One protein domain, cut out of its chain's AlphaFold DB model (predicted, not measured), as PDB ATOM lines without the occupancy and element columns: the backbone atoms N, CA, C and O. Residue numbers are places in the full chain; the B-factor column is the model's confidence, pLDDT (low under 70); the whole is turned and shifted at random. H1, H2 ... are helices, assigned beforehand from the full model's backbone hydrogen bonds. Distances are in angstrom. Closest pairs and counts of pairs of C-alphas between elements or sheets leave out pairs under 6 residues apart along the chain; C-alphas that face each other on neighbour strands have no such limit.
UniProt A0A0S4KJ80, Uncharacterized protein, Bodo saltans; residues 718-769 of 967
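Overview. This is residues 718 to 769 of the 967 residues of an uncharacterized protein of Bodo saltans (UniProt A0A0S4KJ80). From the first residue, a loose hook of loop and the short helix H1 leads into one long helix, H2, which makes the length. The printed part has 52 residues, with two named helices, H1 then H2, and no named strand: all helix. It is extended, with a radius of gyration of the C-alphas of 18.3 A, and spans 57 by 25 by 8 A.

Arrangement. Look first at H1, residues 726 to 730, and then at H2, residues 734 to 769; they are close but not clearly touching, their closest C-alphas, Leu 729 and Phe 737, 7.6 A apart. Every O i to N i+4 pair is within hydrogen-bond range in H1, and 27 of 32 in H2.

Along the chain. Find C-alpha 726 at (629.330, 495.888, 491.769), where H1 begins, 6.3 A long. H2 runs 49.9 A to C-alpha 769 at (621.362, 442.588, 490.707), with a kink of 36 degrees near residue 743.

Size, cuts and confidence. The C-alphas farthest apart, Glu 727 and Thr 769, are 57.0 A apart. The printed part has no cut, and the link from H1 to H2 is tight. Confidence is under 70 at residues 719 to 721, 723 to 727 and 729.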
ATOM      1  N   THR A 718     621.854 485.921 494.752       76.44
ATOM      2  CA  THR A 718     620.697 486.553 495.411       76.44
ATOM      3  C   THR A 718     620.652 488.062 495.122       76.44
ATOM      4  O   THR A 718     621.665 488.633 494.715       76.44
ATOM      5  N   PRO A 719     619.498 488.745 495.276       68.00
ATOM      6  CA  PRO A 719     619.416 490.182 495.019       68.00
ATOM      7  C   PRO A 719     620.436 490.989 495.827       68.00
ATOM      8  O   PRO A 719     621.087 491.860 495.263       68.00
ATOM      9  N   ASP A 720     620.622 490.655 497.104       56.12
ATOM     10  CA  ASP A 720     621.500 491.396 498.013       56.12
ATOM     11  C   ASP A 720     622.984 491.240 497.613       56.12
ATOM     12  O   ASP A 720     623.711 492.229 497.521       56.12
ATOM     13  N   GLU A 721     623.402 490.031 497.209       62.22
ATOM     14  CA  GLU A 721     624.738 489.753 496.642       62.22
ATOM     15  C   GLU A 721     625.021 490.503 495.323       62.22
ATOM     16  O   GLU A 721     626.182 490.641 494.940       62.22
ATOM     17  N   ARG A 722     623.996 490.997 494.611       70.81
ATOM     18  CA  ARG A 722     624.175 491.794 493.380       70.81
ATOM     19  C   ARG A 722     624.362 493.290 493.638       70.81
ATOM     20  O   ARG A 722     624.778 493.985 492.712       70.81
ATOM     21  N   TRP A 723     624.034 493.793 494.831       52.09
ATOM     22  CA  TRP A 723     624.042 495.233 495.122       52.09
ATOM     23  C   TRP A 723     625.271 495.718 495.903       52.09
ATOM     24  O   TRP A 723     625.662 496.864 495.700       52.09
ATOM     25  N   GLU A 724     625.898 494.897 496.757       41.25
ATOM     26  CA  GLU A 724     627.000 495.378 497.619       41.25
ATOM     27  C   GLU A 724     628.398 495.403 496.961       41.25
ATOM     28  O   GLU A 724     629.259 496.139 497.431       41.25
ATOM     29  N   ASP A 725     628.635 494.659 495.869       53.28
ATOM     30  CA  ASP A 725     629.991 494.423 495.315       53.28
ATOM     31  C   ASP A 725     630.124 494.725 493.795       53.28
ATOM     32  O   ASP A 725     631.004 494.204 493.109       53.28
ATOM     33  N   LEU A 726     629.268 495.578 493.214       51.28
ATOM     34  CA  LEU A 726     629.330 495.888 491.769       51.28
ATOM     35  C   LEU A 726     630.605 496.666 491.370       51.28
ATOM     36  O   LEU A 726     631.310 496.252 490.449       51.28
ATOM     37  N   GLU A 727     630.949 497.735 492.096       53.75
ATOM     38  CA  GLU A 727     632.162 498.540 491.844       53.75
ATOM     39  C   GLU A 727     633.458 497.759 492.138       53.75
ATOM     40  O   GLU A 727     634.483 497.942 491.479       53.75
ATOM     41  N   THR A 728     633.429 496.848 493.116       71.12
ATOM     42  CA  THR A 728     634.587 496.020 493.484       71.12
ATOM     43  C   THR A 728     634.812 494.883 492.485       71.12
ATOM     44  O   THR A 728     635.965 494.553 492.201       71.12
ATOM     45  N   LEU A 729     633.746 494.317 491.903       68.56
ATOM     46  CA  LEU A 729     633.829 493.320 490.832       68.56
ATOM     47  C   LEU A 729     634.283 493.931 489.499       68.56
ATOM     48  O   LEU A 729     635.098 493.305 488.820       68.56
ATOM     49  N   GLU A 730     633.854 495.150 489.146       76.69
ATOM     50  CA  GLU A 730     634.365 495.859 487.956       76.69
ATOM     51  C   GLU A 730     635.864 496.188 488.039       76.69
ATOM     52  O   GLU A 730     636.512 496.397 487.012       76.69
ATOM     53  N   HIS A 731     636.438 496.252 489.242       79.31
ATOM     54  CA  HIS A 731     637.860 496.553 489.454       79.31
ATOM     55  C   HIS A 731     638.687 495.332 489.897       79.31
ATOM     56  O   HIS A 731     639.902 495.439 490.096       79.31
ATOM     57  N   MET A 732     638.070 494.151 490.013       81.31
ATOM     58  CA  MET A 732     638.767 492.916 490.366       81.31
ATOM     59  C   MET A 732     639.527 492.358 489.149       81.31
ATOM     60  O   MET A 732     638.912 492.058 488.123       81.31
ATOM     61  N   PRO A 733     640.858 492.148 489.223       88.69
ATOM     62  CA  PRO A 733     641.599 491.576 488.102       88.69
ATOM     63  C   PRO A 733     641.078 490.165 487.789       88.69
ATOM     64  O   PRO A 733     640.807 489.386 488.703       88.69
ATOM     65  N   HIS A 734     640.976 489.799 486.504       75.31
ATOM     66  CA  HIS A 734     640.390 488.514 486.077       75.31
ATOM     67  C   HIS A 734     640.995 487.288 486.782       75.31
ATOM     68  O   HIS A 734     640.278 486.353 487.126       75.31
ATOM     69  N   GLU A 735     642.302 487.316 487.060       83.50
ATOM     70  CA  GLU A 735     642.999 486.274 487.816       83.50
ATOM     71  C   GLU A 735     642.489 486.082 489.252       83.50
ATOM     72  O   GLU A 735     642.726 485.027 489.835       83.50
ATOM     73  N   GLU A 736     641.862 487.088 489.856       84.62
ATOM     74  CA  GLU A 736     641.274 487.015 491.191       84.62
ATOM     75  C   GLU A 736     639.778 486.689 491.129       84.62
ATOM     76  O   GLU A 736     639.329 485.846 491.904       84.62
ATOM     77  N   PHE A 737     639.043 487.215 490.142       88.75
ATOM     78  CA  PHE A 737     637.662 486.797 489.862       88.75
ATOM     79  C   PHE A 737     637.571 485.286 489.584       88.75
ATOM     80  O   PHE A 737     636.783 484.575 490.213       88.75
ATOM     81  N   ASP A 738     638.431 484.755 488.707       85.19
ATOM     82  CA  ASP A 738     638.421 483.327 488.376       85.19
ATOM     83  C   ASP A 738     638.824 482.445 489.583       85.19
ATOM     84  O   ASP A 738     638.356 481.310 489.697       85.19
ATOM     85  N   LYS A 739     639.622 482.957 490.536       85.75
ATOM     86  CA  LYS A 739     639.989 482.241 491.779       85.75
ATOM     87  C   LYS A 739     638.914 482.332 492.869       85.75
ATOM     88  O   LYS A 739     638.676 481.342 493.560       85.75
ATOM     89  N   ARG A 740     638.283 483.499 493.047       81.19
ATOM     90  CA  ARG A 740     637.284 483.753 494.102       81.19
ATOM     91  C   ARG A 740     635.883 483.266 493.727       81.19
ATOM     92  O   ARG A 740     635.210 482.709 494.585       81.19
ATOM     93  N   VAL A 741     635.459 483.441 492.473       83.31
ATOM     94  CA  VAL A 741     634.074 483.188 492.023       83.31
ATOM     95  C   VAL A 741     633.969 481.910 491.183       83.31
ATOM     96  O   VAL A 741     633.126 481.048 491.454       83.31
ATOM     97  N   MET A 742     634.852 481.729 490.192       82.12
ATOM     98  CA  MET A 742     634.776 480.562 489.298       82.12
ATOM     99  C   MET A 742     635.340 479.287 489.940       82.12
ATOM    100  O   MET A 742     634.733 478.225 489.800       82.12
ATOM    101  N   GLU A 743     636.469 479.339 490.660       84.75
ATOM    102  CA  GLU A 743     637.095 478.124 491.209       84.75
ATOM    103  C   GLU A 743     636.223 477.375 492.245       84.75
ATOM    104  O   GLU A 743     636.178 476.142 492.172       84.75
ATOM    105  N   PRO A 744     635.500 478.032 493.181       86.25
ATOM    106  CA  PRO A 744     634.554 477.352 494.071       86.25
ATOM    107  C   PRO A 744     633.363 476.761 493.313       86.25
ATOM    108  O   PRO A 744     633.047 475.586 493.498       86.25
ATOM    109  N   SER A 745     632.768 477.527 492.395       82.81
ATOM    110  CA  SER A 745     631.635 477.090 491.565       82.81
ATOM    111  C   SER A 745     631.989 475.857 490.721       82.81
ATOM    112  O   SER A 745     631.252 474.870 490.691       82.81
ATOM    113  N   LEU A 746     633.179 475.850 490.110       84.31
ATOM    114  CA  LEU A 746     633.701 474.714 489.344       84.31
ATOM    115  C   LEU A 746     634.094 473.518 490.226       84.31
ATOM    116  O   LEU A 746     634.083 472.386 489.739       84.31
ATOM    117  N   LYS A 747     634.439 473.719 491.506       86.38
ATOM    118  CA  LYS A 747     634.613 472.614 492.467       86.38
ATOM    119  C   LYS A 747     633.265 471.991 492.818       86.38
ATOM    120  O   LYS A 747     633.149 470.773 492.728       86.38
ATOM    121  N   GLN A 748     632.256 472.805 493.130       88.06
ATOM    122  CA  GLN A 748     630.913 472.329 493.459       88.06
ATOM    123  C   GLN A 748     630.310 471.521 492.300       88.06
ATOM    124  O   GLN A 748     630.018 470.340 492.472       88.06
ATOM    125  N   ALA A 749     630.296 472.077 491.083       83.56
ATOM    126  CA  ALA A 749     629.809 471.376 489.891       83.56
ATOM    127  C   ALA A 749     630.546 470.044 489.615       83.56
ATOM    128  O   ALA A 749     629.956 469.094 489.099       83.56
ATOM    129  N   ARG A 750     631.833 469.930 489.983       89.19
ATOM    130  CA  ARG A 750     632.592 468.669 489.886       89.19
ATOM    131  C   ARG A 750     632.181 467.641 490.942       89.19
ATOM    132  O   ARG A 750     632.183 466.452 490.619       89.19
ATOM    133  N   GLU A 751     631.833 468.053 492.159       89.88
ATOM    134  CA  GLU A 751     631.259 467.145 493.164       89.88
ATOM    135  C   GLU A 751     629.827 466.728 492.802       89.88
ATOM    136  O   GLU A 751     629.507 465.542 492.894       89.88
ATOM    137  N   ASP A 752     629.004 467.630 492.266       86.94
ATOM    138  CA  ASP A 752     627.645 467.303 491.813       86.94
ATOM    139  C   ASP A 752     627.658 466.294 490.652       86.94
ATOM    140  O   ASP A 752     626.952 465.282 490.686       86.94
ATOM    141  N   VAL A 753     628.543 466.477 489.663       89.94
ATOM    142  CA  VAL A 753     628.744 465.496 488.578       89.94
ATOM    143  C   VAL A 753     629.248 464.150 489.115       89.94
ATOM    144  O   VAL A 753     628.785 463.103 488.653       89.94
ATOM    145  N   LYS A 754     630.142 464.126 490.117       90.62
ATOM    146  CA  LYS A 754     630.538 462.868 490.782       90.62
ATOM    147  C   LYS A 754     629.348 462.200 491.473       90.62
ATOM    148  O   LYS A 754     629.197 460.987 491.340       90.62
ATOM    149  N   MET A 755     628.502 462.958 492.171       89.44
ATOM    150  CA  MET A 755     627.312 462.430 492.846       89.44
ATOM    151  C   MET A 755     626.313 461.834 491.849       89.44
ATOM    152  O   MET A 755     625.843 460.717 492.065       89.44
ATOM    153  N   VAL A 756     626.071 462.497 490.713       91.75
ATOM    154  CA  VAL A 756     625.248 461.953 489.616       91.75
ATOM    155  C   VAL A 756     625.857 460.668 489.038       91.75
ATOM    156  O   VAL A 756     625.138 459.692 488.829       91.75
ATOM    157  N   VAL A 757     627.179 460.605 488.838       92.50
ATOM    158  CA  VAL A 757     627.863 459.381 488.369       92.50
ATOM    159  C   VAL A 757     627.779 458.243 489.397       92.50
ATOM    160  O   VAL A 757     627.587 457.088 489.012       92.50
ATOM    161  N   VAL A 758     627.868 458.538 490.698       92.69
ATOM    162  CA  VAL A 758     627.687 457.546 491.773       92.69
ATOM    163  C   VAL A 758     626.243 457.039 491.822       92.69
ATOM    164  O   VAL A 758     626.041 455.827 491.884       92.69
ATOM    165  N   GLN A 759     625.245 457.922 491.721       90.44
ATOM    166  CA  GLN A 759     623.831 457.531 491.663       90.44
ATOM    167  C   GLN A 759     623.521 456.695 490.414       90.44
ATOM    168  O   GLN A 759     622.917 455.630 490.528       90.44
ATOM    169  N   GLN A 760     623.992 457.107 489.232       93.56
ATOM    170  CA  GLN A 760     623.830 456.341 487.993       93.56
ATOM    171  C   GLN A 760     624.463 454.948 488.111       93.56
ATOM    172  O   GLN A 760     623.849 453.953 487.721       93.56
ATOM    173  N   ARG A 761     625.654 454.849 488.717       92.81
ATOM    174  CA  ARG A 761     626.303 453.562 488.986       92.81
ATOM    175  C   ARG A 761     625.493 452.695 489.957       92.81
ATOM    176  O   ARG A 761     625.330 451.509 489.691       92.81
ATOM    177  N   GLN A 762     624.952 453.261 491.036       91.81
ATOM    178  CA  GLN A 762     624.068 452.536 491.961       91.81
ATOM    179  C   GLN A 762     622.785 452.056 491.262       91.81
ATOM    180  O   GLN A 762     622.338 450.932 491.495       91.81
ATOM    181  N   ILE A 763     622.220 452.856 490.353       92.88
ATOM    182  CA  ILE A 763     621.077 452.458 489.520       92.88
ATOM    183  C   ILE A 763     621.463 451.284 488.608       92.88
ATOM    184  O   ILE A 763     620.718 450.306 488.545       92.88
ATOM    185  N   GLU A 764     622.623 451.317 487.952       91.62
ATOM    186  CA  GLU A 764     623.108 450.216 487.104       91.62
ATOM    187  C   GLU A 764     623.416 448.937 487.904       91.62
ATOM    188  O   GLU A 764     622.987 447.853 487.504       91.62
ATOM    189  N   GLU A 765     624.046 449.043 489.075       90.12
ATOM    190  CA  GLU A 765     624.282 447.913 489.987       90.12
ATOM    191  C   GLU A 765     622.956 447.339 490.539       90.12
ATOM    192  O   GLU A 765     622.793 446.116 490.614       90.12
ATOM    193  N   SER A 766     621.951 448.183 490.811       88.75
ATOM    194  CA  SER A 766     620.593 447.747 491.193       88.75
ATOM    195  C   SER A 766     619.827 447.065 490.047       88.75
ATOM    196  O   SER A 766     619.043 446.143 490.276       88.75
ATOM    197  N   ARG A 767     620.067 447.472 488.792       87.31
ATOM    198  CA  ARG A 767     619.495 446.826 487.598       87.31
ATOM    199  C   ARG A 767     620.154 445.472 487.345       87.31
ATOM    200  O   ARG A 767     619.440 444.497 487.117       87.31
ATOM    201  N   LEU A 768     621.481 445.393 487.453       86.38
ATOM    202  CA  LEU A 768     622.245 444.151 487.293       86.38
ATOM    203  C   LEU A 768     621.849 443.105 488.341       86.38
ATOM    204  O   LEU A 768     621.505 441.979 487.975       86.38
ATOM    205  N   THR A 769     621.809 443.481 489.622       84.00
ATOM    206  CA  THR A 769     621.362 442.588 490.707       84.00
ATOM    207  C   THR A 769     619.922 442.114 490.507       84.00
ATOM    208  O   THR A 769     619.672 440.912 490.613       84.00
TER     209      THR A 769